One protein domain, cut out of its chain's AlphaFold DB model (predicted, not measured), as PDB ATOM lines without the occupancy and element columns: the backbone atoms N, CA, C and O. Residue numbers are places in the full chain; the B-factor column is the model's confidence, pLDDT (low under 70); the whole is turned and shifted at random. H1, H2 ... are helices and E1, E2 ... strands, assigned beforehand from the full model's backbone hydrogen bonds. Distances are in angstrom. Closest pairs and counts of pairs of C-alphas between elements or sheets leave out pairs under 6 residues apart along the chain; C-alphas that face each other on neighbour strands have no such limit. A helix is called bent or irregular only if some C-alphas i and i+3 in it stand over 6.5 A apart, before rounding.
ATOM      1  N   MET A 116      40.975 -45.389  11.165       89.00
ATOM      2  CA  MET A 116      41.914 -45.978  12.121       89.00
ATOM      3  C   MET A 116      43.244 -45.211  12.195       89.00
ATOM      4  O   MET A 116      43.730 -44.908  13.283       89.00
ATOM      5  N   GLN A 117      43.821 -44.839  11.046       92.94
ATOM      6  CA  GLN A 117      45.062 -44.058  10.996       92.94
ATOM      7  C   GLN A 117      44.886 -42.661  11.605       92.94
ATOM      8  O   GLN A 117      45.766 -42.178  12.323       92.94
ATOM      9  N   PHE A 118      43.757 -42.004  11.328       93.69
ATOM     10  CA  PHE A 118      43.455 -40.699  11.901       93.69
ATOM     11  C   PHE A 118      43.215 -40.785  13.412       93.69
ATOM     12  O   PHE A 118      43.775 -39.977  14.146       93.69
ATOM     13  N   ASP A 119      42.455 -41.772  13.886       93.19
ATOM     14  CA  ASP A 119      42.184 -41.962  15.314       93.19
ATOM     15  C   ASP A 119      43.483 -42.248  16.095       93.19
ATOM     16  O   ASP A 119      43.674 -41.714  17.190       93.19
ATOM     17  N   ALA A 120      44.436 -42.988  15.511       95.31
ATOM     18  CA  ALA A 120      45.774 -43.171  16.084       95.31
ATOM     19  C   ALA A 120      46.565 -41.853  16.180       95.31
ATOM     20  O   ALA A 120      47.187 -41.571  17.210       95.31
ATOM     21  N   CYS A 121      46.511 -41.013  15.139       96.50
ATOM     22  CA  CYS A 121      47.098 -39.671  15.175       96.50
ATOM     23  C   CYS A 121      46.423 -38.802  16.247       96.50
ATOM     24  O   CYS A 121      47.096 -38.149  17.037       96.50
ATOM     25  N   GLU A 122      45.094 -38.794  16.311       94.81
ATOM     26  CA  GLU A 122      44.340 -37.992  17.272       94.81
ATOM     27  C   GLU A 122      44.656 -38.413  18.715       94.81
ATOM     28  O   GLU A 122      44.944 -37.559  19.553       94.81
ATOM     29  N   LYS A 123      44.675 -39.721  18.997       94.69
ATOM     30  CA  LYS A 123      45.034 -40.269  20.312       94.69
ATOM     31  C   LYS A 123      46.444 -39.849  20.731       94.69
ATOM     32  O   LYS A 123      46.608 -39.253  21.793       94.69
ATOM     33  N   SER A 124      47.436 -40.080  19.869       94.88
ATOM     34  CA  SER A 124      48.830 -39.709  20.144       94.88
ATOM     35  C   SER A 124      49.008 -38.199  20.338       94.88
ATOM     36  O   SER A 124      49.785 -37.767  21.191       94.88
ATOM     37  N   PHE A 125      48.268 -37.375  19.587       93.50
ATOM     38  CA  PHE A 125      48.270 -35.928  19.787       93.50
ATOM     39  C   PHE A 125      47.760 -35.558  21.180       93.50
ATOM     40  O   PHE A 125      48.426 -34.789  21.866       93.50
ATOM     41  N   TRP A 126      46.619 -36.098  21.615       89.75
ATOM     42  CA  TRP A 126      46.060 -35.774  22.931       89.75
ATOM     43  C   TRP A 126      46.956 -36.236  24.082       89.75
ATOM     44  O   TRP A 126      47.107 -35.505  25.058       89.75
ATOM     45  N   GLU A 127      47.610 -37.392  23.956       89.62
ATOM     46  CA  GLU A 127      48.614 -37.858  24.921       89.62
ATOM     47  C   GLU A 127      49.784 -36.866  25.035       89.62
ATOM     48  O   GLU A 127      50.120 -36.417  26.134       89.62
ATOM     49  N   ASN A 128      50.352 -36.443  23.901       85.00
ATOM     50  CA  ASN A 128      51.441 -35.461  23.873       85.00
ATOM     51  C   ASN A 128      50.989 -34.084  24.382       85.00
ATOM     52  O   ASN A 128      51.671 -33.463  25.198       85.00
ATOM     53  N   TYR A 129      49.832 -33.605  23.928       82.56
ATOM     54  CA  TYR A 129      49.256 -32.319  24.314       82.56
ATOM     55  C   TYR A 129      49.023 -32.248  25.826       82.56
ATOM     56  O   TYR A 129      49.419 -31.279  26.475       82.56
ATOM     57  N   ASN A 130      48.449 -33.301  26.412       81.38
ATOM     58  CA  ASN A 130      48.184 -33.347  27.844       81.38
ATOM     59  C   ASN A 130      49.476 -33.397  28.670       81.38
ATOM     60  O   ASN A 130      49.579 -32.719  29.694       81.38
ATOM     61  N   ASN A 131      50.477 -34.156  28.215       75.00
ATOM     62  CA  ASN A 131      51.758 -34.282  28.911       75.00
ATOM     63  C   ASN A 131      52.612 -33.009  28.849       75.00
ATOM     64  O   ASN A 131      53.311 -32.708  29.816       75.00
ATOM     65  N   HIS A 132      52.547 -32.256  27.749       67.06
ATOM     66  CA  HIS A 132      53.392 -31.080  27.544       67.06
ATOM     67  C   HIS A 132      52.714 -29.748  27.877       67.06
ATOM     68  O   HIS A 132      53.394 -28.846  28.351       67.06
ATOM     69  N   ILE A 133      51.402 -29.613  27.665       65.38
ATOM     70  CA  ILE A 133      50.699 -28.324  27.774       65.38
ATOM     71  C   ILE A 133      49.719 -28.320  28.944       65.38
ATOM     72  O   ILE A 133      49.816 -27.463  29.823       65.38
ATOM     73  N   ALA A 134      48.799 -29.292  29.000       58.72
ATOM     74  CA  ALA A 134      47.727 -29.283  30.001       58.72
ATOM     75  C   ALA A 134      48.268 -29.396  31.437       58.72
ATOM     76  O   ALA A 134      47.801 -28.694  32.333       58.72
ATOM     77  N   LYS A 135      49.301 -30.222  31.651       53.31
ATOM     78  CA  LYS A 135      49.948 -30.380  32.965       53.31
ATOM     79  C   LYS A 135      50.835 -29.199  33.378       53.31
ATOM     80  O   LYS A 135      51.086 -29.043  34.567       53.31
ATOM     81  N   ARG A 136      51.301 -28.365  32.439       53.62
ATOM     82  CA  ARG A 136      52.245 -27.264  32.723       53.62
ATOM     83  C   ARG A 136      51.601 -25.872  32.784       53.62
ATOM     84  O   ARG A 136      52.280 -24.918  33.137       53.62
ATOM     85  N   ARG A 137      50.293 -25.744  32.485       53.31
ATOM     86  CA  ARG A 137      49.561 -24.454  32.381       53.31
ATOM     87  C   ARG A 137      50.249 -23.437  31.451       53.31
ATOM     88  O   ARG A 137      50.120 -22.226  31.625       53.31
ATOM     89  N   GLU A 138      50.982 -23.934  30.465       58.69
ATOM     90  CA  GLU A 138      51.766 -23.125  29.538       58.69
ATOM     91  C   GLU A 138      50.867 -22.564  28.417       58.69
ATOM     92  O   GLU A 138      49.979 -23.255  27.914       58.69
ATOM     93  N   SER A 139      51.067 -21.295  28.037       62.75
ATOM     94  CA  SER A 139      50.345 -20.671  26.914       62.75
ATOM     95  C   SER A 139      50.636 -21.412  25.607       62.75
ATOM     96  O   SER A 139      51.762 -21.854  25.376       62.75
ATOM     97  N   VAL A 140      49.665 -21.475  24.691       63.69
ATOM     98  CA  VAL A 140      49.882 -22.020  23.337       63.69
ATOM     99  C   VAL A 140      50.937 -21.194  22.587       63.69
ATOM    100  O   VAL A 140      51.592 -21.711  21.683       63.69
ATOM    101  N   ALA A 141      51.182 -19.944  22.995       58.00
ATOM    102  CA  ALA A 141      52.304 -19.140  22.514       58.00
ATOM    103  C   ALA A 141      53.675 -19.822  22.713       58.00
ATOM    104  O   ALA A 141      54.537 -19.714  21.843       58.00
ATOM    105  N   LEU A 142      53.858 -20.613  23.781       56.88
ATOM    106  CA  LEU A 142      55.101 -21.360  24.032       56.88
ATOM    107  C   LEU A 142      55.345 -22.477  23.005       56.88
ATOM    108  O   LEU A 142      56.489 -22.878  22.791       56.88
ATOM    109  N   LEU A 143      54.301 -22.937  22.304       57.94
ATOM    110  CA  LEU A 143      54.442 -23.943  21.247       57.94
ATOM    111  C   LEU A 143      55.191 -23.448  20.013       57.94
ATOM    112  O   LEU A 143      55.653 -24.258  19.207       57.94
ATOM    113  N   VAL A 144      55.269 -22.131  19.845       56.84
ATOM    114  CA  VAL A 144      55.836 -21.489  18.659       56.84
ATOM    115  C   VAL A 144      57.243 -20.963  18.938       56.84
ATOM    116  O   VAL A 144      58.093 -21.017  18.051       56.84
ATOM    117  N   SER A 145      57.508 -20.515  20.165       53.66
ATOM    118  CA  SER A 145      58.750 -19.832  20.536       53.66
ATOM    119  C   SER A 145      59.887 -20.761  20.973       53.66
ATOM    120  O   SER A 145      61.033 -20.322  21.038       53.66
ATOM    121  N   SER A 146      59.616 -22.049  21.224       59.59
ATOM    122  CA  SER A 146      60.647 -23.015  21.622       59.59
ATOM    123  C   SER A 146      60.778 -24.198  20.664       59.59
ATOM    124  O   SER A 146      59.804 -24.857  20.284       59.59
ATOM    125  N   SER A 147      62.026 -24.537  20.331       60.94
ATOM    126  CA  SER A 147      62.376 -25.720  19.536       60.94
ATOM    127  C   SER A 147      61.914 -27.029  20.187       60.94
ATOM    128  O   SER A 147      61.698 -28.012  19.477       60.94
ATOM    129  N   CYS A 148      61.698 -27.048  21.510       60.12
ATOM    130  CA  CYS A 148      61.209 -28.231  22.217       60.12
ATOM    131  C   CYS A 148      59.727 -28.536  21.932       60.12
ATOM    132  O   CYS A 148      59.324 -29.699  21.994       60.12
ATOM    133  N   TYR A 149      58.935 -27.539  21.525       73.75
ATOM    134  CA  TYR A 149      57.489 -27.680  21.342       73.75
ATOM    135  C   TYR A 149      57.017 -27.670  19.883       73.75
ATOM    136  O   TYR A 149      55.859 -27.994  19.603       73.75
ATOM    137  N   ILE A 150      57.922 -27.432  18.925       79.56
ATOM    138  CA  ILE A 150      57.603 -27.426  17.488       79.56
ATOM    139  C   ILE A 150      56.984 -28.747  16.996       79.56
ATOM    140  O   ILE A 150      56.213 -28.763  16.032       79.56
ATOM    141  N   LYS A 151      57.289 -29.872  17.660       85.62
ATOM    142  CA  LYS A 151      56.689 -31.183  17.365       85.62
ATOM    143  C   LYS A 151      55.198 -31.194  17.709       85.62
ATOM    144  O   LYS A 151      54.387 -31.495  16.837       85.62
ATOM    145  N   VAL A 152      54.842 -30.786  18.929       86.00
ATOM    146  CA  VAL A 152      53.445 -30.682  19.387       86.00
ATOM    147  C   VAL A 152      52.692 -29.639  18.561       86.00
ATOM    148  O   VAL A 152      51.567 -29.888  18.139       86.00
ATOM    149  N   PHE A 153      53.339 -28.522  18.218       86.88
ATOM    150  CA  PHE A 153      52.780 -27.531  17.297       86.88
ATOM    151  C   PHE A 153      52.449 -28.117  15.914       86.88
ATOM    152  O   PHE A 153      51.395 -27.838  15.339       86.88
ATOM    153  N   SER A 154      53.340 -28.948  15.368       91.06
ATOM    154  CA  SER A 154      53.132 -29.585  14.063       91.06
ATOM    155  C   SER A 154      51.928 -30.535  14.096       91.06
ATOM    156  O   SER A 154      51.112 -30.515  13.174       91.06
ATOM    157  N   GLN A 155      51.779 -31.306  15.179       93.38
ATOM    158  CA  GLN A 155      50.618 -32.174  15.417       93.38
ATOM    159  C   GLN A 155      49.329 -31.356  15.575       93.38
ATOM    160  O   GLN A 155      48.338 -31.640  14.905       93.38
ATOM    161  N   LEU A 156      49.369 -30.287  16.382       91.81
ATOM    162  CA  LEU A 156      48.261 -29.351  16.571       91.81
ATOM    163  C   LEU A 156      47.771 -28.796  15.232       91.81
ATOM    164  O   LEU A 156      46.572 -28.800  14.971       91.81
ATOM    165  N   CYS A 157      48.685 -28.359  14.360       93.00
ATOM    166  CA  CYS A 157      48.329 -27.870  13.031       93.00
ATOM    167  C   CYS A 157      47.582 -28.925  12.214       93.00
ATOM    168  O   CYS A 157      46.591 -28.600  11.564       93.00
ATOM    169  N   PHE A 158      48.051 -30.174  12.231       95.94
ATOM    170  CA  PHE A 158      47.436 -31.264  11.477       95.94
ATOM    171  C   PHE A 158      46.028 -31.598  11.989       95.94
ATOM    172  O   PHE A 158      45.086 -31.640  11.196       95.94
ATOM    173  N   ILE A 159      45.868 -31.755  13.308       95.88
ATOM    174  CA  ILE A 159      44.569 -32.033  13.941       95.88
ATOM    175  C   ILE A 159      43.600 -30.868  13.732       95.88
ATOM    176  O   ILE A 159      42.465 -31.079  13.307       95.88
ATOM    177  N   MET A 160      44.050 -29.626  13.930       93.94
ATOM    178  CA  MET A 160      43.222 -28.443  13.691       93.94
ATOM    179  C   MET A 160      42.877 -28.251  12.215       93.94
ATOM    180  O   MET A 160      41.768 -27.826  11.910       93.94
ATOM    181  N   GLY A 161      43.780 -28.596  11.296       93.56
ATOM    182  CA  GLY A 161      43.497 -28.605   9.863       93.56
ATOM    183  C   GLY A 161      42.317 -29.517   9.529       93.56
ATOM    184  O   GLY A 161      41.408 -29.095   8.818       93.56
ATOM    185  N   PHE A 162      42.274 -30.722  10.109       94.00
ATOM    186  CA  PHE A 162      41.136 -31.638   9.977       94.00
ATOM    187  C   PHE A 162      39.869 -31.097  10.663       94.00
ATOM    188  O   PHE A 162      38.819 -30.981  10.032       94.00
ATOM    189  N   TYR A 163      39.967 -30.694  11.934       92.81
ATOM    190  CA  TYR A 163      38.855 -30.142  12.722       92.81
ATOM    191  C   TYR A 163      38.240 -28.872  12.129       92.81
ATOM    192  O   TYR A 163      37.076 -28.569  12.381       92.81
ATOM    193  N   LEU A 164      38.992 -28.124  11.332       91.88
ATOM    194  CA  LEU A 164      38.513 -26.948  10.619       91.88
ATOM    195  C   LEU A 164      38.236 -27.268   9.146       91.88
ATOM    196  O   LEU A 164      38.498 -26.451   8.276       91.88
ATOM    197  N   GLN A 165      37.690 -28.452   8.853       88.62
ATOM    198  CA  GLN A 165      37.178 -28.818   7.523       88.62
ATOM    199  C   GLN A 165      38.249 -28.813   6.416       88.62
ATOM    200  O   GLN A 165      37.999 -28.483   5.253       88.62
ATOM    201  N   GLY A 166      39.488 -29.166   6.764       87.31
ATOM    202  CA  GLY A 166      40.586 -29.250   5.805       87.31
ATOM    203  C   GLY A 166      41.075 -27.889   5.305       87.31
ATOM    204  O   GLY A 166      41.452 -27.764   4.127       87.31
ATOM    205  N   LEU A 167      41.064 -26.855   6.158       88.69
ATOM    206  CA  LEU A 167      41.696 -25.570   5.840       88.69
ATOM    207  C   LEU A 167      43.125 -25.784   5.319       88.69
ATOM    208  O   LEU A 167      43.843 -26.693   5.735       88.69
ATOM    209  N   SER A 168      43.547 -24.957   4.357       88.19
ATOM    210  CA  SER A 168      44.949 -25.001   3.935       88.19
ATOM    211  C   SER A 168      45.841 -24.486   5.060       88.19
ATOM    212  O   SER A 168      45.398 -23.679   5.872       88.19
ATOM    213  N   PHE A 169      47.114 -24.884   5.069       89.81
ATOM    214  CA  PHE A 169      48.041 -24.468   6.123       89.81
ATOM    215  C   PHE A 169      48.106 -22.941   6.272       89.81
ATOM    216  O   PHE A 169      48.099 -22.413   7.377       89.81
ATOM    217  N   ALA A 170      48.102 -22.221   5.146       86.25
ATOM    218  CA  ALA A 170      48.102 -20.764   5.149       86.25
ATOM    219  C   ALA A 170      46.791 -20.174   5.695       86.25
ATOM    220  O   ALA A 170      46.842 -19.214   6.456       86.25
ATOM    221  N   ASP A 171      45.636 -20.739   5.324       88.31
ATOM    222  CA  ASP A 171      44.337 -20.261   5.817       88.31
ATOM    223  C   ASP A 171      44.179 -20.547   7.324       88.31
ATOM    224  O   ASP A 171      43.639 -19.717   8.047       88.31
ATOM    225  N   LEU A 172      44.702 -21.685   7.805       91.06
ATOM    226  CA  LEU A 172      44.721 -22.048   9.224       91.06
ATOM    227  C   LEU A 172      45.512 -21.027  10.055       91.06
ATOM    228  O   LEU A 172      45.006 -20.515  11.050       91.06
ATOM    229  N   LEU A 173      46.749 -20.721   9.646       88.00
ATOM    230  CA  LEU A 173      47.620 -19.806  10.391       88.00
ATOM    231  C   LEU A 173      47.111 -18.360  10.384       88.00
ATOM    232  O   LEU A 173      47.288 -17.645  11.366       88.00
ATOM    233  N   MET A 174      46.472 -17.936   9.292       85.31
ATOM    234  CA  MET A 174      45.965 -16.571   9.123       85.31
ATOM    235  C   MET A 174      44.519 -16.396   9.612       85.31
ATOM    236  O   MET A 174      43.901 -15.367   9.329       85.31
ATOM    237  N   LEU A 175      43.967 -17.369  10.341       90.00
ATOM    238  CA  LEU A 175      42.611 -17.280  10.864       90.00
ATOM    239  C   LEU A 175      42.512 -16.169  11.921       90.00
ATOM    240  O   LEU A 175      43.142 -16.242  12.976       90.00
ATOM    241  N   LYS A 176      41.738 -15.120  11.624       90.44
ATOM    242  CA  LYS A 176      41.627 -13.918  12.465       90.44
ATOM    243  C   LYS A 176      40.626 -14.112  13.598       90.44
ATOM    244  O   LYS A 176      39.534 -14.620  13.364       90.44
ATOM    245  N   MET A 177      40.928 -13.588  14.782       92.62
ATOM    246  CA  MET A 177      40.002 -13.610  15.922       92.62
ATOM    247  C   MET A 177      38.682 -12.892  15.613       92.62
ATOM    248  O   MET A 177      37.619 -13.389  15.958       92.62
ATOM    249  N   ALA A 178      38.736 -11.795  14.850       92.44
ATOM    250  CA  ALA A 178      37.553 -11.050  14.408       92.44
ATOM    251  C   ALA A 178      36.587 -11.855  13.509       92.44
ATOM    252  O   ALA A 178      35.443 -11.452  13.326       92.44
ATOM    253  N   SER A 179      37.039 -12.978  12.936       92.81
ATOM    254  CA  SER A 179      36.206 -13.859  12.102       92.81
ATOM    255  C   SER A 179      35.425 -14.912  12.896       92.81
ATOM    256  O   SER A 179      34.650 -15.667  12.310       92.81
ATOM    257  N   ILE A 180      35.644 -14.980  14.213       94.81
ATOM    258  CA  ILE A 180      35.102 -16.002  15.107       94.81
ATOM    259  C   ILE A 180      34.020 -15.362  15.978       94.81
ATOM    260  O   ILE A 180      34.255 -14.345  16.626       94.81
ATOM    261  N   LYS A 181      32.840 -15.979  16.013       93.19
ATOM    262  CA  LYS A 181      31.719 -15.579  16.865       93.19
ATOM    263  C   LYS A 181      31.290 -16.748  17.738       93.19
ATOM    264  O   LYS A 181      31.155 -17.869  17.253       93.19
ATOM    265  N   GLU A 182      31.044 -16.474  19.009       93.44
ATOM    266  CA  GLU A 182      30.287 -17.373  19.877       93.44
ATOM    267  C   GLU A 182      28.797 -17.134  19.627       93.44
ATOM    268  O   GLU A 182      28.357 -15.990  19.512       93.44
ATOM    269  N   GLY A 183      28.019 -18.204  19.497       85.88
ATOM    270  CA  GLY A 183      26.596 -18.085  19.211       85.88
ATOM    271  C   GLY A 183      25.818 -19.352  19.513       85.88
ATOM    272  O   GLY A 183      26.374 -20.368  19.942       85.88
ATOM    273  N   VAL A 184      24.514 -19.278  19.271       84.81
ATOM    274  CA  VAL A 184      23.593 -20.403  19.397       84.81
ATOM    275  C   VAL A 184      22.972 -20.666  18.030       84.81
ATOM    276  O   VAL A 184      22.394 -19.765  17.429       84.81
ATOM    277  N   LEU A 185      23.097 -21.898  17.540       75.88
ATOM    278  CA  LEU A 185      22.416 -22.384  16.339       75.88
ATOM    279  C   LEU A 185      21.565 -23.580  16.742       75.88
ATOM    280  O   LEU A 185      22.072 -24.487  17.392       75.88
ATOM    281  N   GLU A 186      20.275 -23.565  16.402       80.62
ATOM    282  CA  GLU A 186      19.350 -24.670  16.713       80.62
ATOM    283  C   GLU A 186      19.398 -25.107  18.193       80.62
ATOM    284  O   GLU A 186      19.428 -26.292  18.515       80.62
ATOM    285  N   LYS A 187      19.437 -24.129  19.112       83.25
ATOM    286  CA  LYS A 187      19.563 -24.332  20.574       83.25
ATOM    287  C   LYS A 187      20.887 -24.969  21.034       83.25
ATOM    288  O   LYS A 187      21.004 -25.353  22.194       83.25
ATOM    289  N   ARG A 188      21.905 -25.041  20.172       79.00
ATOM    290  CA  ARG A 188      23.243 -25.556  20.496       79.00
ATOM    291  C   ARG A 188      24.255 -24.426  20.551       79.00
ATOM    292  O   ARG A 188      24.349 -23.617  19.628       79.00
ATOM    293  N   HIS A 189      25.043 -24.385  21.620       86.88
ATOM    294  CA  HIS A 189      26.167 -23.459  21.718       86.88
ATOM    295  C   HIS A 189      27.267 -23.872  20.744       86.88
ATOM    296  O   HIS A 189      27.690 -25.030  20.714       86.88
ATOM    297  N   CYS A 190      27.749 -22.913  19.963       88.38
ATOM    298  CA  CYS A 190      28.764 -23.167  18.958       88.38
ATOM    299  C   CYS A 190      29.690 -21.971  18.747       88.38
ATOM    300  O   CYS A 190      29.311 -20.816  18.953       88.38
ATOM    301  N   PHE A 191      30.889 -22.265  18.248       89.94
ATOM    302  CA  PHE A 191      31.701 -21.273  17.554       89.94
ATOM    303  C   PHE A 191      31.334 -21.263  16.071       89.94
ATOM    304  O   PHE A 191      31.252 -22.317  15.435       89.94
ATOM    305  N   ILE A 192      31.149 -20.068  15.519       90.25
ATOM    306  CA  ILE A 192      30.870 -19.820  14.107       90.25
ATOM    307  C   ILE A 192      32.034 -19.015  13.546       90.25
ATOM    308  O   ILE A 192      32.342 -17.927  14.028       90.25
ATOM    309  N   ILE A 193      32.675 -19.548  12.517       91.06
ATOM    310  CA  ILE A 193      33.832 -18.941  11.871       91.06
ATOM    311  C   ILE A 193      33.448 -18.642  10.430       91.06
ATOM    312  O   ILE A 193      33.021 -19.550   9.717       91.06
ATOM    313  N   VAL A 194      33.620 -17.396   9.999       87.88
ATOM    314  CA  VAL A 194      33.385 -16.987   8.608       87.88
ATOM    315  C   VAL A 194      34.673 -16.402   8.053       87.88
ATOM    316  O   VAL A 194      35.112 -15.336   8.471       87.88
ATOM    317  N   THR A 195      35.311 -17.122   7.137       86.06
ATOM    318  CA  THR A 195      36.602 -16.736   6.551       86.06
ATOM    319  C   THR A 195      36.591 -16.945   5.044       86.06
ATOM    320  O   THR A 195      35.769 -17.688   4.525       86.06
ATOM    321  N   SER A 196      37.525 -16.337   4.320       82.25
ATOM    322  CA  SER A 196      37.653 -16.511   2.870       82.25
ATOM    323  C   SER A 196      38.947 -17.235   2.534       82.25
ATOM    324  O   SER A 196      40.021 -16.899   3.037       82.25
ATOM    325  N   ARG A 197      38.875 -18.215   1.627       78.50
ATOM    326  CA  ARG A 197      40.062 -18.906   1.109       78.50
ATOM    327  C   ARG A 197      41.000 -17.896   0.467       78.50
ATOM    328  O   ARG A 197      40.663 -17.296  -0.551       78.50
ATOM    329  N   ARG A 198      42.249 -17.813   0.926       75.62
ATOM    330  CA  ARG A 198      43.224 -16.880   0.340       75.62
ATOM    331  C   ARG A 198      43.505 -17.164  -1.136       75.62
ATOM    332  O   ARG A 198      43.878 -16.269  -1.894       75.62
ATOM    333  N   LYS A 199      43.406 -18.425  -1.577       71.19
ATOM    334  CA  LYS A 199      43.658 -18.783  -2.983       71.19
ATOM    335  C   LYS A 199      42.549 -18.289  -3.910       71.19
ATOM    336  O   LYS A 199      42.879 -17.746  -4.954       71.19
ATOM    337  N   THR A 200      41.290 -18.457  -3.530       72.56
ATOM    338  CA  THR A 200      40.146 -18.307  -4.440       72.56
ATOM    339  C   THR A 200      39.198 -17.173  -4.061       72.56
ATOM    340  O   THR A 200      38.309 -16.875  -4.839       72.56
ATOM    341  N   GLY A 201      39.336 -16.570  -2.880       77.12
ATOM    342  CA  GLY A 201      38.394 -15.577  -2.352       77.12
ATOM    343  C   GLY A 201      37.069 -16.168  -1.857       77.12
ATOM    344  O   GLY A 201      36.344 -15.488  -1.141       77.12
ATOM    345  N   LYS A 202      36.772 -17.438  -2.172       77.88
ATOM    346  CA  LYS A 202      35.523 -18.104  -1.783       77.88
ATOM    347  C   LYS A 202      35.388 -18.178  -0.262       77.88
ATOM    348  O   LYS A 202      36.324 -18.609   0.420       77.88
ATOM    349  N   GLU A 203      34.228 -17.765   0.237       82.44
ATOM    350  CA  GLU A 203      33.871 -17.844   1.650       82.44
ATOM    351  C   GLU A 203      33.774 -19.304   2.118       82.44
ATOM    352  O   GLU A 203      33.427 -20.212   1.359       82.44
ATOM    353  N   VAL A 204      34.135 -19.517   3.377       82.25
ATOM    354  CA  VAL A 204      34.064 -20.769   4.116       82.25
ATOM    355  C   VAL A 204      33.458 -20.467   5.476       82.25
ATOM    356  O   VAL A 204      33.984 -19.650   6.238       82.25
ATOM    357  N   LYS A 205      32.376 -21.177   5.793       84.38
ATOM    358  CA  LYS A 205      31.703 -21.110   7.086       84.38
ATOM    359  C   LYS A 205      31.949 -22.397   7.864       84.38
ATOM    360  O   LYS A 205      31.573 -23.480   7.424       84.38
ATOM    361  N   ILE A 206      32.560 -22.278   9.039       87.31
ATOM    362  CA  ILE A 206      32.874 -23.411   9.915       87.31
ATOM    363  C   ILE A 206      32.073 -23.265  11.202       87.31
ATOM    364  O   ILE A 206      32.215 -22.280  11.920       87.31
ATOM    365  N   VAL A 207      31.261 -24.274  11.509       86.06
ATOM    366  CA  VAL A 207      30.513 -24.363  12.769       86.06
ATOM    367  C   VAL A 207      31.142 -25.442  13.645       86.06
ATOM    368  O   VAL A 207      31.433 -26.545  13.167       86.06
ATOM    369  N   ILE A 208      31.386 -25.114  14.915       88.12
ATOM    370  CA  ILE A 208      31.946 -26.011  15.933       88.12
ATOM    371  C   ILE A 208      30.966 -26.085  17.112       88.12
ATOM    372  O   ILE A 208      31.042 -25.248  18.013       88.12
ATOM    373  N   PRO A 209      30.037 -27.055  17.105       81.94
ATOM    374  CA  PRO A 209      29.117 -27.291  18.215       81.94
ATOM    375  C   PRO A 209      29.836 -27.823  19.462       81.94
ATOM    376  O   PRO A 209      30.844 -28.527  19.343       81.94
ATOM    377  N   LYS A 210      29.305 -27.522  20.653       82.56
ATOM    378  CA  LYS A 210      29.826 -27.992  21.952       82.56
ATOM    379  C   LYS A 210      29.860 -29.518  22.073       82.56
ATOM    380  O   LYS A 210      30.735 -30.060  22.744       82.56
ATOM    381  N   GLU A 211      28.953 -30.199  21.384       84.94
ATOM    382  CA  GLU A 211      28.798 -31.655  21.368       84.94
ATOM    383  C   GLU A 211      29.973 -32.356  20.670       84.94
ATOM    384  O   GLU A 211      30.267 -33.516  20.949       84.94
ATOM    385  N   HIS A 212      30.712 -31.654  19.803       86.44
ATOM    386  CA  HIS A 212      31.950 -32.174  19.223       86.44
ATOM    387  C   HIS A 212      33.104 -32.041  20.225       86.44
ATOM    388  O   HIS A 212      34.020 -31.249  20.016       86.44
ATOM    389  N   VAL A 213      33.058 -32.819  21.311       85.75
ATOM    390  CA  VAL A 213      33.861 -32.636  22.535       85.75
ATOM    391  C   VAL A 213      35.332 -32.305  22.262       85.75
ATOM    392  O   VAL A 213      35.796 -31.241  22.666       85.75
ATOM    393  N   LYS A 214      36.065 -33.160  21.533       86.50
ATOM    394  CA  LYS A 214      37.503 -32.948  21.261       86.50
ATOM    395  C   LYS A 214      37.759 -31.706  20.401       86.50
ATOM    396  O   LYS A 214      38.618 -30.886  20.724       86.50
ATOM    397  N   ARG A 215      36.975 -31.543  19.331       89.75
ATOM    398  CA  ARG A 215      37.057 -30.419  18.388       89.75
ATOM    399  C   ARG A 215      36.776 -29.086  19.074       89.75
ATOM    400  O   ARG A 215      37.543 -28.138  18.925       89.75
ATOM    401  N   HIS A 216      35.686 -29.027  19.831       86.56
ATOM    402  CA  HIS A 216      35.262 -27.847  20.564       86.56
ATOM    403  C   HIS A 216      36.235 -27.512  21.690       86.56
ATOM    404  O   HIS A 216      36.608 -26.353  21.841       86.56
ATOM    405  N   HIS A 217      36.681 -28.510  22.460       87.44
ATOM    406  CA  HIS A 217      37.643 -28.298  23.538       87.44
ATOM    407  C   HIS A 217      38.950 -27.699  23.012       87.44
ATOM    408  O   HIS A 217      39.360 -26.640  23.487       87.44
ATOM    409  N   LEU A 218      39.557 -28.314  21.990       87.94
ATOM    410  CA  LEU A 218      40.816 -27.824  21.430       87.94
ATOM    411  C   LEU A 218      40.676 -26.408  20.861       87.94
ATOM    412  O   LEU A 218      41.512 -25.548  21.129       87.94
ATOM    413  N   PHE A 219      39.593 -26.148  20.120       90.75
ATOM    414  CA  PHE A 219      39.322 -24.819  19.579       90.75
ATOM    415  C   PHE A 219      39.136 -23.777  20.686       90.75
ATOM    416  O   PHE A 219      39.733 -22.705  20.615       90.75
ATOM    417  N   LYS A 220      38.361 -24.098  21.729       90.75
ATOM    418  CA  LYS A 220      38.123 -23.202  22.865       90.75
ATOM    419  C   LYS A 220      39.428 -22.837  23.570       90.75
ATOM    420  O   LYS A 220      39.629 -21.666  23.867       90.75
ATOM    421  N   VAL A 221      40.329 -23.797  23.797       87.44
ATOM    422  CA  VAL A 221      41.628 -23.502  24.426       87.44
ATOM    423  C   VAL A 221      42.444 -22.517  23.585       87.44
ATOM    424  O   VAL A 221      42.966 -21.545  24.125       87.44
ATOM    425  N   LEU A 222      42.511 -22.718  22.263       88.38
ATOM    426  CA  LEU A 222      43.198 -21.788  21.356       88.38
ATOM    427  C   LEU A 222      42.560 -20.396  21.364       88.38
ATOM    428  O   LEU A 222      43.267 -19.390  21.377       88.38
ATOM    429  N   PHE A 223      41.229 -20.344  21.349       91.31
ATOM    430  CA  PHE A 223      40.463 -19.106  21.317       91.31
ATOM    431  C   PHE A 223      40.649 -18.283  22.596       91.31
ATOM    432  O   PHE A 223      40.973 -17.099  22.518       91.31
ATOM    433  N   GLU A 224      40.527 -18.908  23.769       89.50
ATOM    434  CA  GLU A 224      40.718 -18.230  25.057       89.50
ATOM    435  C   GLU A 224      42.163 -17.763  25.251       89.50
ATOM    436  O   GLU A 224      42.397 -16.642  25.701       89.50
ATOM    437  N   ASP A 225      43.151 -18.567  24.846       85.62
ATOM    438  CA  ASP A 225      44.559 -18.159  24.871       85.62
ATOM    439  C   ASP A 225      44.809 -16.977  23.913       85.62
ATOM    440  O   ASP A 225      45.569 -16.058  24.221       85.62
ATOM    441  N   ALA A 226      44.163 -16.935  22.744       87.69
ATOM    442  CA  ALA A 226      44.282 -15.803  21.824       87.69
ATOM    443  C   ALA A 226      43.623 -14.534  22.375       87.69
ATOM    444  O   ALA A 226      44.210 -13.452  22.286       87.69
ATOM    445  N   LYS A 227      42.457 -14.674  23.013       89.00
ATOM    446  CA  LYS A 227      41.721 -13.588  23.670       89.00
ATOM    447  C   LYS A 227      42.500 -13.011  24.854       89.00
ATOM    448  O   LYS A 227      42.701 -11.799  24.911       89.00
ATOM    449  N   LYS A 228      43.013 -13.871  25.743       87.69
ATOM    450  CA  LYS A 228      43.848 -13.495  26.898       87.69
ATOM    451  C   LYS A 228      45.055 -12.654  26.480       87.69
ATOM    452  O   LYS A 228      45.377 -11.668  27.133       87.69
ATOM    453  N   HIS A 229      45.690 -13.024  25.370       84.31
ATOM    454  CA  HIS A 229      46.873 -12.348  24.837       84.31
ATOM    455  C   HIS A 229      46.554 -11.261  23.791       84.31
ATOM    456  O   HIS A 229      47.470 -10.775  23.134       84.31
ATOM    457  N   LYS A 230      45.276 -10.877  23.618       86.56
ATOM    458  CA  LYS A 230      44.816  -9.839  22.670       86.56
ATOM    459  C   LYS A 230      45.363 -10.014  21.242       86.56
ATOM    460  O   LYS A 230      45.681  -9.041  20.559       86.56
ATOM    461  N   ARG A 231      45.495 -11.259  20.775       84.69
ATOM    462  CA  ARG A 231      46.063 -11.558  19.453       84.69
ATOM    463  C   ARG A 231      45.077 -11.259  18.327       84.69
ATOM    464  O   ARG A 231      43.886 -11.533  18.430       84.69
ATOM    465  N   GLN A 232      45.602 -10.782  17.198       86.50
ATOM    466  CA  GLN A 232      44.820 -10.613  15.968       86.50
ATOM    467  C   GLN A 232      44.438 -11.963  15.330       86.50
ATOM    468  O   GLN A 232      43.375 -12.086  14.716       86.50
ATOM    469  N   TYR A 233      45.299 -12.973  15.473       88.12
ATOM    470  CA  TYR A 233      45.156 -14.303  14.879       88.12
ATOM    471  C   TYR A 233      44.970 -15.376  15.956       88.12
ATOM    472  O   TYR A 233      45.525 -15.262  17.049       88.12
ATOM    473  N   LEU A 234      44.231 -16.440  15.626       88.44
ATOM    474  CA  LEU A 234      44.010 -17.580  16.523       88.44
ATOM    475  C   LEU A 234      45.332 -18.292  16.858       88.44
ATOM    476  O   LEU A 234      45.603 -18.624  18.011       88.44
ATOM    477  N   PHE A 235      46.184 -18.500  15.850       84.81
ATOM    478  CA  PHE A 235      47.498 -19.111  16.032       84.81
ATOM    479  C   PHE A 235      48.552 -18.046  16.378       84.81
ATOM    480  O   PHE A 235      48.577 -16.997  15.733       84.81
ATOM    481  N   PRO A 236      49.464 -18.303  17.342       73.00
ATOM    482  CA  PRO A 236      50.427 -17.297  17.817       73.00
ATOM    483  C   PRO A 236      51.473 -16.889  16.773       73.00
ATOM    484  O   PRO A 236      52.164 -15.891  16.936       73.00
ATOM    485  N   ILE A 237      51.566 -17.641  15.676       69.69
ATOM    486  CA  ILE A 237      52.592 -17.466  14.652       69.69
ATOM    487  C   ILE A 237      52.429 -16.133  13.936       69.69
ATOM    488  O   ILE A 237      53.378 -15.372  13.840       69.69
ATOM    489  N   CYS A 238      51.236 -15.806  13.442       59.09
ATOM    490  CA  CYS A 238      51.073 -14.626  12.593       59.09
ATOM    491  C   CYS A 238      51.193 -13.290  13.344       59.09
ATOM    492  O   CYS A 238      51.498 -12.290  12.704       59.09
ATOM    493  N   SER A 239      51.021 -13.273  14.671       51.81
ATOM    494  CA  SER A 239      51.311 -12.098  15.509       51.81
ATOM    495  C   SER A 239      52.809 -11.780  15.607       51.81
ATOM    496  O   SER A 239      53.158 -10.614  15.714       51.81
ATOM    497  N   GLU A 240      53.690 -12.780  15.492       52.91
ATOM    498  CA  GLU A 240      55.153 -12.587  15.447       52.91
ATOM    499  C   GLU A 240      55.676 -12.324  14.019       52.91
ATOM    500  O   GLU A 240      56.798 -11.865  13.827       52.91
ATOM    501  N   LEU A 241      54.872 -12.610  12.986       55.25
ATOM    502  CA  LEU A 241      55.233 -12.393  11.575       55.25
ATOM    503  C   LEU A 241      54.709 -11.059  11.012       55.25
ATOM    504  O   LEU A 241      54.767 -10.876   9.795       55.25
ATOM    505  N   ALA A 242      54.164 -10.185  11.864       49.19
ATOM    506  CA  ALA A 242      53.310  -9.059  11.483       49.19
ATOM    507  C   ALA A 242      53.992  -7.962  10.647       49.19
ATOM    508  O   ALA A 242      53.280  -7.146  10.072       49.19
ATOM    509  N   ASP A 243      55.320  -7.981  10.513       49.47
ATOM    510  CA  ASP A 243      56.068  -6.837   9.982       49.47
ATOM    511  C   ASP A 243      56.899  -7.126   8.724       49.47
ATOM    512  O   ASP A 243      57.968  -6.565   8.529       49.47
ATOM    513  N   ASP A 244      56.467  -8.044   7.854       47.25
ATOM    514  CA  ASP A 244      57.289  -8.384   6.690       47.25
ATOM    515  C   ASP A 244      56.496  -8.599   5.405       47.25
ATOM    516  O   ASP A 244      55.636  -9.482   5.293       47.25
ATOM    517  N   THR A 245      56.957  -7.917   4.360       52.28
ATOM    518  CA  THR A 245      56.723  -8.137   2.921       52.28
ATOM    519  C   THR A 245      56.878  -9.616   2.495       52.28
ATOM    520  O   THR A 245      56.520 -10.005   1.382       52.28
ATOM    521  N   TYR A 246      57.363 -10.480   3.399       55.22
ATOM    522  CA  TYR A 246      57.725 -11.882   3.212       55.22
ATOM    523  C   TYR A 246      56.925 -12.904   4.047       55.22
ATOM    524  O   TYR A 246      57.359 -14.059   4.143       55.22
ATOM    525  N   ILE A 247      55.743 -12.567   4.594       65.94
ATOM    526  CA  ILE A 247      54.851 -13.531   5.296       65.94
ATOM    527  C   ILE A 247      54.707 -14.855   4.524       65.94
ATOM    528  O   ILE A 247      54.695 -15.936   5.114       65.94
ATOM    529  N   TYR A 248      54.658 -14.808   3.189       64.94
ATOM    530  CA  TYR A 248      54.579 -16.013   2.362       64.94
ATOM    531  C   TYR A 248      55.802 -16.936   2.502       64.94
ATOM    532  O   TYR A 248      55.646 -18.150   2.642       64.94
ATOM    533  N   ASN A 249      57.016 -16.383   2.483       67.62
ATOM    534  CA  ASN A 249      58.246 -17.166   2.614       67.62
ATOM    535  C   ASN A 249      58.355 -17.784   4.009       67.62
ATOM    536  O   ASN A 249      58.736 -18.948   4.138       67.62
ATOM    537  N   LYS A 250      57.935 -17.037   5.036       73.12
ATOM    538  CA  LYS A 250      57.863 -17.512   6.421       73.12
ATOM    539  C   LYS A 250      56.877 -18.683   6.558       73.12
ATOM    540  O   LYS A 250      57.262 -19.746   7.045       73.12
ATOM    541  N   VAL A 251      55.662 -18.561   6.009       79.00
ATOM    542  CA  VAL A 251      54.672 -19.661   5.971       79.00
ATOM    543  C   VAL A 251      55.199 -20.871   5.194       79.00
ATOM    544  O   VAL A 251      55.021 -22.007   5.635       79.00
ATOM    545  N   LYS A 252      55.888 -20.666   4.063       79.38
ATOM    546  CA  LYS A 252      56.481 -21.761   3.274       79.38
ATOM    547  C   LYS A 252      57.564 -22.506   4.060       79.38
ATOM    548  O   LYS A 252      57.552 -23.737   4.077       79.38
ATOM    549  N   LYS A 253      58.477 -21.779   4.713       80.38
ATOM    550  CA  LYS A 253      59.538 -22.360   5.550       80.38
ATOM    551  C   LYS A 253      58.934 -23.167   6.697       80.38
ATOM    552  O   LYS A 253      59.296 -24.325   6.887       80.38
ATOM    553  N   LEU A 254      57.950 -22.592   7.385       83.94
ATOM    554  CA  LEU A 254      57.244 -23.261   8.470       83.94
ATOM    555  C   LEU A 254      56.502 -24.516   7.995       83.94
ATOM    556  O   LEU A 254      56.583 -25.545   8.657       83.94
ATOM    557  N   ASN A 255      55.847 -24.479   6.832       88.38
ATOM    558  CA  ASN A 255      55.207 -25.662   6.255       88.38
ATOM    559  C   ASN A 255      56.229 -26.790   6.023       88.38
ATOM    560  O   ASN A 255      55.940 -27.955   6.280       88.38
ATOM    561  N   GLY A 256      57.447 -26.463   5.575       87.06
ATOM    562  CA  GLY A 256      58.542 -27.434   5.465       87.06
ATOM    563  C   GLY A 256      58.901 -28.077   6.810       87.06
ATOM    564  O   GLY A 256      58.999 -29.302   6.900       87.06
ATOM    565  N   THR A 257      59.026 -27.267   7.864       87.75
ATOM    566  CA  THR A 257      59.286 -27.736   9.236       87.75
ATOM    567  C   THR A 257      58.158 -28.623   9.762       87.75
ATOM    568  O   THR A 257      58.424 -29.720  10.251       87.75
ATOM    569  N   VAL A 258      56.902 -28.196   9.606       90.88
ATOM    570  CA  VAL A 258      55.719 -28.966  10.017       90.88
ATOM    571  C   VAL A 258      55.687 -30.315   9.309       90.88
ATOM    572  O   VAL A 258      55.579 -31.344   9.968       90.88
ATOM    573  N   ASN A 259      55.876 -30.347   7.987       93.56
ATOM    574  CA  ASN A 259      55.901 -31.602   7.233       93.56
ATOM    575  C   ASN A 259      57.006 -32.551   7.703       93.56
ATOM    576  O   ASN A 259      56.771 -33.751   7.816       93.56
ATOM    577  N   ARG A 260      58.201 -32.036   8.008       93.44
ATOM    578  CA  ARG A 260      59.294 -32.857   8.542       93.44
ATOM    579  C   ARG A 260      58.911 -33.501   9.875       93.44
ATOM    580  O   ARG A 260      59.097 -34.704  10.038       93.44
ATOM    581  N   ASN A 261      58.344 -32.721  10.794       92.81
ATOM    582  CA  ASN A 261      57.922 -33.212  12.106       92.81
ATOM    583  C   ASN A 261      56.749 -34.194  12.017       92.81
ATOM    584  O   ASN A 261      56.764 -35.209  12.707       92.81
ATOM    585  N   LEU A 262      55.776 -33.947  11.134       96.19
ATOM    586  CA  LEU A 262      54.678 -34.882  10.882       96.19
ATOM    587  C   LEU A 262      55.191 -36.225  10.356       96.19
ATOM    588  O   LEU A 262      54.777 -37.266  10.849       96.19
ATOM    589  N   LYS A 263      56.163 -36.224   9.435       96.00
ATOM    590  CA  LYS A 263      56.774 -37.470   8.943       96.00
ATOM    591  C   LYS A 263      57.515 -38.240  10.036       96.00
ATOM    592  O   LYS A 263      57.485 -39.465  10.030       96.00
ATOM    593  N   ILE A 264      58.177 -37.551  10.968       95.44
ATOM    594  CA  ILE A 264      58.786 -38.201  12.141       95.44
ATOM    595  C   ILE A 264      57.696 -38.842  13.004       95.44
ATOM    596  O   ILE A 264      57.813 -40.011  13.360       95.44
ATOM    597  N   TRP A 265      56.622 -38.105  13.282       96.12
ATOM    598  CA  TRP A 265      55.507 -38.586  14.092       96.12
ATOM    599  C   TRP A 265      54.801 -39.799  13.471       96.12
ATOM    600  O   TRP A 265      54.612 -40.811  14.137       96.12
ATOM    601  N   TRP A 266      54.486 -39.759  12.177       97.56
ATOM    602  CA  TRP A 266      53.852 -40.889  11.494       97.56
ATOM    603  C   TRP A 266      54.750 -42.122  11.430       97.56
ATOM    604  O   TRP A 266      54.251 -43.228  11.589       97.56
ATOM    605  N   ARG A 267      56.075 -41.967  11.285       97.38
ATOM    606  CA  ARG A 267      57.001 -43.108  11.404       97.38
ATOM    607  C   ARG A 267      56.937 -43.751  12.788       97.38
ATOM    608  O   ARG A 267      56.938 -44.971  12.884       97.38
ATOM    609  N   GLN A 268      56.850 -42.949  13.850       96.31
ATOM    610  CA  GLN A 268      56.692 -43.474  15.212       96.31
ATOM    611  C   GLN A 268      55.381 -44.254  15.363       96.31
ATOM    612  O   GLN A 268      55.379 -45.330  15.960       96.31
ATOM    613  N   LEU A 269      54.283 -43.758  14.783       97.19
ATOM    614  CA  LEU A 269      52.995 -44.458  14.784       97.19
ATOM    615  C   LEU A 269      53.045 -45.755  13.968       97.19
ATOM    616  O   LEU A 269      52.615 -46.789  14.469       97.19
ATOM    617  N   ASN A 270      53.635 -45.737  12.770       97.38
ATOM    618  CA  ASN A 270      53.821 -46.933  11.938       97.38
ATOM    619  C   ASN A 270      54.618 -48.019  12.669       97.38
ATOM    620  O   ASN A 270      54.269 -49.191  12.598       97.38
ATOM    621  N   ASN A 271      55.650 -47.634  13.421       96.38
ATOM    622  CA  ASN A 271      56.482 -48.580  14.166       96.38
ATOM    623  C   ASN A 271      55.819 -49.098  15.458       96.38
ATOM    624  O   ASN A 271      56.307 -50.060  16.059       96.38
ATOM    625  N   SER A 272      54.723 -48.477  15.900       94.19
ATOM    626  CA  SER A 272      54.016 -48.824  17.136       94.19
ATOM    627  C   SER A 272      52.615 -49.359  16.845       94.19
ATOM    628  O   SER A 272      52.434 -50.567  16.744       94.19
ATOM    629  N   VAL A 273      51.637 -48.471  16.697       94.88
ATOM    630  CA  VAL A 273      50.203 -48.793  16.663       94.88
ATOM    631  C   VAL A 273      49.634 -48.970  15.252       94.88
ATOM    632  O   VAL A 273      48.511 -49.435  15.113       94.88
ATOM    633  N   LEU A 274      50.384 -48.613  14.203       93.69
ATOM    634  CA  LEU A 274      49.956 -48.703  12.797       93.69
ATOM    635  C   LEU A 274      50.804 -49.691  11.977       93.69
ATOM    636  O   LEU A 274      50.950 -49.510  10.771       93.69
ATOM    637  N   ARG A 275      51.365 -50.732  12.608       90.62
ATOM    638  CA  ARG A 275      52.234 -51.718  11.929       90.62
ATOM    639  C   ARG A 275      51.539 -52.414  10.760       90.62
ATOM    640  O   ARG A 275      52.128 -52.557   9.696       90.62
ATOM    641  N   GLU A 276      50.283 -52.795  10.956       88.56
ATOM    642  CA  GLU A 276      49.485 -53.544   9.975       88.56
ATOM    643  C   GLU A 276      48.807 -52.638   8.935       88.56
ATOM    644  O   GLU A 276      48.387 -53.095   7.878       88.56
ATOM    645  N   CYS A 277      48.716 -51.332   9.204       88.88
ATOM    646  CA  CYS A 277      48.118 -50.356   8.293       88.88
ATOM    647  C   CYS A 277      48.926 -49.049   8.296       88.88
ATOM    648  O   CYS A 277      48.449 -48.006   8.774       88.88
ATOM    649  N   PRO A 278      50.167 -49.082   7.787       90.38
ATOM    650  CA  PRO A 278      51.078 -47.958   7.892       90.38
ATOM    651  C   PRO A 278      50.606 -46.761   7.066       90.38
ATOM    652  O   PRO A 278      50.012 -46.875   5.991       90.38
ATOM    653  N   ILE A 279      50.920 -45.574   7.570       91.44
ATOM    654  CA  ILE A 279      50.820 -44.323   6.827       91.44
ATOM    655  C   ILE A 279      51.958 -44.283   5.801       91.44
ATOM    656  O   ILE A 279      53.129 -44.437   6.156       91.44
ATOM    657  N   ASP A 280      51.640 -44.021   4.536       90.88
ATOM    658  CA  ASP A 280      52.622 -43.815   3.478       90.88
ATOM    659  C   ASP A 280      53.305 -42.447   3.649       90.88
ATOM    660  O   ASP A 280      52.808 -41.379   3.281       90.88
ATOM    661  N   ILE A 281      54.510 -42.481   4.210       91.31
ATOM    662  CA  ILE A 281      55.325 -41.296   4.500       91.31
ATOM    663  C   ILE A 281      55.747 -40.544   3.222       91.31
ATOM    664  O   ILE A 281      56.079 -39.350   3.276       91.31
ATOM    665  N   ALA A 282      55.768 -41.213   2.064       84.88
ATOM    666  CA  ALA A 282      56.161 -40.603   0.799       84.88
ATOM    667  C   ALA A 282      55.037 -39.735   0.221       84.88
ATOM    668  O   ALA A 282      55.315 -38.627  -0.250       84.88
ATOM    669  N   SER A 283      53.785 -40.192   0.306       84.75
ATOM    670  CA  SER A 283      52.619 -39.463  -0.214       84.75
ATOM    671  C   SER A 283      51.943 -38.542   0.809       84.75
ATOM    672  O   SER A 283      51.119 -37.705   0.438       84.75
ATOM    673  N   THR A 284      52.311 -38.599   2.089       88.06
ATOM    674  CA  THR A 284      51.712 -37.740   3.122       88.06
ATOM    675  C   THR A 284      52.402 -36.387   3.323       88.06
ATOM    676  O   THR A 284      53.610 -36.196   3.141       88.06
ATOM    677  N   SER A 285      51.590 -35.403   3.711       92.88
ATOM    678  CA  SER A 285      52.002 -34.053   4.112       92.88
ATOM    679  C   SER A 285      50.936 -33.445   5.027       92.88
ATOM    680  O   SER A 285      49.909 -34.071   5.274       92.88
ATOM    681  N   TYR A 286      51.108 -32.205   5.484       94.56
ATOM    682  CA  TYR A 286      50.054 -31.449   6.159       94.56
ATOM    683  C   TYR A 286      48.719 -31.556   5.409       94.56
ATOM    684  O   TYR A 286      47.677 -31.752   6.028       94.56
ATOM    685  N   TYR A 287      48.743 -31.493   4.072       92.06
ATOM    686  CA  TYR A 287      47.531 -31.544   3.258       92.06
ATOM    687  C   TYR A 287      46.783 -32.875   3.358       92.06
ATOM    688  O   TYR A 287      45.598 -32.900   3.043       92.06
ATOM    689  N   SER A 288      47.398 -33.943   3.870       92.38
ATOM    690  CA  SER A 288      46.695 -35.194   4.161       92.38
ATOM    691  C   SER A 288      45.511 -34.993   5.110       92.38
ATOM    692  O   SER A 288      44.497 -35.641   4.900       92.38
ATOM    693  N   CYS A 289      45.540 -34.034   6.054       91.88
ATOM    694  CA  CYS A 289      44.372 -33.755   6.912       91.88
ATOM    695  C   CYS A 289      43.144 -33.308   6.101       91.88
ATOM    696  O   CYS A 289      42.011 -33.678   6.402       91.88
ATOM    697  N   ARG A 290      43.378 -32.552   5.023       89.88
ATOM    698  CA  ARG A 290      42.342 -32.075   4.109       89.88
ATOM    699  C   ARG A 290      41.773 -33.210   3.261       89.88
ATOM    700  O   ARG A 290      40.563 -33.259   3.069       89.88
ATOM    701  N   HIS A 291      42.632 -34.104   2.770       86.12
ATOM    702  CA  HIS A 291      42.207 -35.297   2.031       86.12
ATOM    703  C   HIS A 291      41.440 -36.273   2.935       86.12
ATOM    704  O   HIS A 291      40.395 -36.776   2.532       86.12
ATOM    705  N   THR A 292      41.891 -36.469   4.177       87.88
ATOM    706  CA  THR A 292      41.188 -37.268   5.192       87.88
ATOM    707  C   THR A 292      39.804 -36.706   5.494       87.88
ATOM    708  O   THR A 292      38.843 -37.465   5.480       87.88
ATOM    709  N   PHE A 293      39.669 -35.392   5.708       88.88
ATOM    710  CA  PHE A 293      38.358 -34.767   5.928       88.88
ATOM    711  C   PHE A 293      37.395 -35.028   4.765       88.88
ATOM    712  O   PHE A 293      36.279 -35.485   4.989       88.88
ATOM    713  N   ALA A 294      37.845 -34.794   3.528       85.19
ATOM    714  CA  ALA A 294      37.031 -35.012   2.335       85.19
ATOM    715  C   ALA A 294      36.615 -36.480   2.170       85.19
ATOM    716  O   ALA A 294      35.441 -36.764   1.955       85.19
ATOM    717  N   THR A 295      37.566 -37.405   2.318       82.12
ATOM    718  CA  THR A 295      37.318 -38.844   2.148       82.12
ATOM    719  C   THR A 295      36.346 -39.367   3.207       82.12
ATOM    720  O   THR A 295      35.369 -40.017   2.859       82.12
ATOM    721  N   LEU A 296      36.552 -39.024   4.485       82.75
ATOM    722  CA  LEU A 296      35.660 -39.465   5.563       82.75
ATOM    723  C   LEU A 296      34.257 -38.850   5.466       82.75
ATOM    724  O   LEU A 296      33.286 -39.492   5.854       82.75
ATOM    725  N   TYR A 297      34.138 -37.620   4.955       82.56
ATOM    726  CA  TYR A 297      32.828 -37.029   4.686       82.56
ATOM    727  C   TYR A 297      32.090 -37.823   3.601       82.56
ATOM    728  O   TYR A 297      30.938 -38.179   3.806       82.56
ATOM    729  N   ILE A 298      32.756 -38.159   2.491       78.94
ATOM    730  CA  ILE A 298      32.148 -38.893   1.364       78.94
ATOM    731  C   ILE A 298      31.761 -40.324   1.731       78.94
ATOM    732  O   ILE A 298      30.768 -40.834   1.226       78.94
ATOM    733  N   ASP A 299      32.500 -40.950   2.644       74.31
ATOM    734  CA  ASP A 299      32.152 -42.272   3.170       74.31
ATOM    735  C   ASP A 299      30.861 -42.255   4.032       74.31
ATOM    736  O   ASP A 299      30.394 -43.314   4.449       74.31
ATOM    737  N   SER A 300      30.260 -41.087   4.307       71.69
ATOM    738  CA  SER A 300      29.006 -40.979   5.069       71.69
ATOM    739  C   SER A 300      27.766 -41.227   4.186       71.69
ATOM    740  O   SER A 300      27.714 -40.733   3.059       71.69
ATOM    741  N   PRO A 301      26.718 -41.911   4.692       64.25
ATOM    742  CA  PRO A 301      25.608 -42.427   3.875       64.25
ATOM    743  C   PRO A 301      24.749 -41.399   3.112       64.25
ATOM    744  O   PRO A 301      23.987 -41.808   2.250       64.25
ATOM    745  N   ASN A 302      24.904 -40.092   3.343       73.31
ATOM    746  CA  ASN A 302      24.175 -39.025   2.636       73.31
ATOM    747  C   ASN A 302      25.103 -37.898   2.152       73.31
ATOM    748  O   ASN A 302      24.703 -36.738   2.077       73.31
ATOM    749  N   ALA A 303      26.373 -38.206   1.898       74.31
ATOM    750  CA  ALA A 303      27.353 -37.193   1.539       74.31
ATOM    751  C   ALA A 303      27.041 -36.535   0.185       74.31
ATOM    752  O   ALA A 303      26.930 -37.208  -0.839       74.31
ATOM    753  N   SER A 304      26.982 -35.203   0.166       79.94
ATOM    754  CA  SER A 304      26.830 -34.419  -1.061       79.94
ATOM    755  C   SER A 304      28.155 -33.781  -1.468       79.94
ATOM    756  O   SER A 304      28.788 -33.053  -0.697       79.94
ATOM    757  N   LEU A 305      28.573 -33.991  -2.721       75.56
ATOM    758  CA  LEU A 305      29.762 -33.328  -3.269       75.56
ATOM    759  C   LEU A 305      29.604 -31.799  -3.283       75.56
ATOM    760  O   LEU A 305      30.577 -31.076  -3.065       75.56
ATOM    761  N   GLY A 306      28.382 -31.293  -3.488       72.44
ATOM    762  CA  GLY A 306      28.079 -29.859  -3.439       72.44
ATOM    763  C   GLY A 306      28.245 -29.267  -2.037       72.44
ATOM    764  O   GLY A 306      28.843 -28.197  -1.868       72.44
ATOM    765  N   GLU A 307      27.786 -29.990  -1.017       76.44
ATOM    766  CA  GLU A 307      27.975 -29.610   0.385       76.44
ATOM    767  C   GLU A 307      29.454 -29.641   0.769       76.44
ATOM    768  O   GLU A 307      29.971 -28.661   1.310       76.44
ATOM    769  N   LEU A 308      30.176 -30.701   0.396       79.88
ATOM    770  CA  LEU A 308      31.618 -30.786   0.615       79.88
ATOM    771  C   LEU A 308      32.369 -29.623  -0.056       79.88
ATOM    772  O   LEU A 308      33.293 -29.056   0.535       79.88
ATOM    773  N   ALA A 309      31.963 -29.212  -1.263       77.38
ATOM    774  CA  ALA A 309      32.569 -28.078  -1.973       77.38
ATOM    775  C   ALA A 309      32.398 -26.783  -1.192       77.38
ATOM    776  O   ALA A 309      33.337 -25.985  -1.097       77.38
ATOM    777  N   SER A 310      31.224 -26.602  -0.602       73.88
ATOM    778  CA  SER A 310      30.908 -25.450   0.236       73.88
ATOM    779  C   SER A 310      31.728 -25.463   1.529       73.88
ATOM    780  O   SER A 310      32.410 -24.479   1.815       73.88
ATOM    781  N   LEU A 311      31.787 -26.601   2.233       77.44
ATOM    782  CA  LEU A 311      32.593 -26.782   3.451       77.44
ATOM    783  C   LEU A 311      34.087 -26.502   3.209       77.44
ATOM    784  O   LEU A 311      34.773 -25.888   4.020       77.44
ATOM    785  N   MET A 312      34.616 -26.906   2.054       78.62
ATOM    786  CA  MET A 312      36.042 -26.774   1.745       78.62
ATOM    787  C   MET A 312      36.426 -25.468   1.024       78.62
ATOM    788  O   MET A 312      37.621 -25.261   0.719       78.62
ATOM    789  N   GLY A 313      35.444 -24.620   0.690       71.44
ATOM    790  CA  GLY A 313      35.619 -23.400  -0.105       71.44
ATOM    791  C   GLY A 313      36.150 -23.676  -1.512       71.44
ATOM    792  O   GLY A 313      37.143 -23.076  -1.938       71.44
ATOM    793  N   ARG A 314      35.560 -24.648  -2.215       69.38
ATOM    794  CA  ARG A 314      35.964 -25.115  -3.552       69.38
ATOM    795  C   ARG A 314      34.807 -25.081  -4.544       69.38
ATOM    796  O   ARG A 314      33.648 -25.039  -4.145       69.38
ATOM    797  N   ASN A 315      35.138 -25.092  -5.832       67.06
ATOM    798  CA  ASN A 315      34.172 -25.436  -6.874       67.06
ATOM    799  C   ASN A 315      34.045 -26.962  -6.921       67.06
ATOM    800  O   ASN A 315      35.028 -27.659  -6.650       67.06
ATOM    801  N   THR A 316      32.852 -27.444  -7.249       60.56
ATOM    802  CA  THR A 316      32.513 -28.871  -7.352       60.56
ATOM    803  C   THR A 316      33.447 -29.608  -8.312       60.56
ATOM    804  O   THR A 316      33.986 -30.640  -7.944       60.56
ATOM    805  N   GLU A 317      33.778 -28.997  -9.452       60.50
ATOM    806  CA  GLU A 317      34.693 -29.530 -10.481       60.50
ATOM    807  C   GLU A 317      36.100 -29.909  -9.980       60.50
ATOM    808  O   GLU A 317      36.815 -30.668 -10.624       60.50
ATOM    809  N   TYR A 318      36.547 -29.356  -8.847       59.22
ATOM    810  CA  TYR A 318      37.890 -29.613  -8.312       59.22
ATOM    811  C   TYR A 318      37.890 -30.515  -7.077       59.22
ATOM    812  O   TYR A 318      38.953 -30.713  -6.472       59.22
ATOM    813  N   ILE A 319      36.728 -31.024  -6.662       63.25
ATOM    814  CA  ILE A 319      36.634 -31.884  -5.485       63.25
ATOM    815  C   ILE A 319      37.238 -33.261  -5.727       63.25
ATOM    816  O   ILE A 319      37.901 -33.759  -4.821       63.25
ATOM    817  N   ASP A 320      37.135 -33.795  -6.943       59.53
ATOM    818  CA  ASP A 320      37.609 -35.141  -7.298       59.53
ATOM    819  C   ASP A 320      39.097 -35.345  -6.993       59.53
ATOM    820  O   ASP A 320      39.524 -36.422  -6.602       59.53
ATOM    821  N   THR A 321      39.898 -34.272  -7.025       56.47
ATOM    822  CA  THR A 321      41.323 -34.318  -6.642       56.47
ATOM    823  C   THR A 321      41.575 -34.729  -5.183       56.47
ATOM    824  O   THR A 321      42.704 -35.099  -4.839       56.47
ATOM    825  N   TYR A 322      40.556 -34.627  -4.323       54.69
ATOM    826  CA  TYR A 322      40.609 -34.931  -2.893       54.69
ATOM    827  C   TYR A 322      40.044 -36.297  -2.523       54.69
ATOM    828  O   TYR A 322      40.332 -36.777  -1.425       54.69
ATOM    829  N   ILE A 323      39.269 -36.891  -3.422       58.16
ATOM    830  CA  ILE A 323      38.619 -38.180  -3.248       58.16
ATOM    831  C   ILE A 323      39.589 -39.227  -3.788       58.16
ATOM    832  O   ILE A 323      40.171 -39.044  -4.855       58.16
TER     833      ILE A 323
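Overview. This is residues 116 to 323 of the 384 residues of an uncharacterized protein of Prevotella sp. P3-122 (UniProt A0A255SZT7). A cluster of helices gathers round one helix in the core, H3, and a small twisted sheet of three strands makes a wall at one side, with H5 laid across one of its faces. The longest helix, H7, crosses H3 near its first residues, H1 crosses it too, and H8 packs on its last residues and runs on nearly the same way toward H9. The printed part has 208 residues with nine named helices and three named strands, in the order H1 H2 H3 H4 E1 E2 E3 H5 H6 H7 H8 H9; the class is mostly helix and the sheet, E1 E2 E3, is antiparallel. It is compact and rounded, with a radius of gyration of the C-alphas of 16.8 A and spans of 44 by 43 by 39 A.

Along the chain. H1, residues 116 to 134, begins at C-alpha 116 (41.914, -45.978, 12.121) and is 25.1 A long; it is only just irregular, C-alphas 131 and 134 being 6.51 A apart. H2 is residues 142 to 145, H3 150 to 163 (19.5 A) and H4 169 to 173. E1 is residues 180 to 185, E2 188 to 196 (24.5 A) and E3 203 to 209 (19.7 A). H5 is residues 213 to 228 (22.0 A), H6 237 to 240 and H7 247 to 271 (36.2 A). H8 is residues 288 to 298 (15.3 A), and H9, 305 to 311, ends at C-alpha 311 (32.593, -26.782, 3.451).

Arrangement. H3 is the hub, touching six helices. With residues 122 to 129, H1 touches it at a steep tilt of 51 degrees, opposite ways; C-alphas 125 and 155 are closest, 6.2 A. H2 touches H3 only at the corner, C-alphas 143 and 153 at 5.6 A. H4 touches it through C-alphas 172 and 161, 6.7 A. H7 is about perpendicular to H3, 88 degrees, C-alphas 258 and 154 at 4.8 A. H8 touches H3 at a shallow tilt of 22 degrees, the same way, C-alphas 289 and 162 at 4.9 A. H5 only just touches H3, with 3 pairs of C-alphas within 8 A, closest 215 and 163 at 6.0 A. E1, E2 and E3 form a meander, each strand the antiparallel neighbour of the one before, strongly twisted; N 181 and O 192 are 2.8 A apart, N 193 and O 206 2.8 A. H5 is on one face, making two layers, a helix over a sheet: its height is 9.8 A, and it runs across the strands over E2 and E3. H9 only grazes the sheet with residues 309 to 311, and only just touches H8, with 3 pairs within 8 A, closest 308 and 294 at 7.1 A. H6 is close but not clearly touching H4, C-alphas 238 and 173 at 6.6 A. Every O i to N i+4 pair is within hydrogen-bond range in H3, H4, H5, H7, H8 and H9, and 14 of 15 in H1; H2 and H6 are too short for one.

Size, cuts and confidence. The C-alphas of Asp 243 and Pro 301, 47.2 A apart, are the two farthest. The printed part has no cut, and the one long link is H7 to H8, residues 272 to 287. The mean pLDDT of the printed part is 81.5; residues 132 to 148, 237 to 249, 301 and 314 to 323 are under 70.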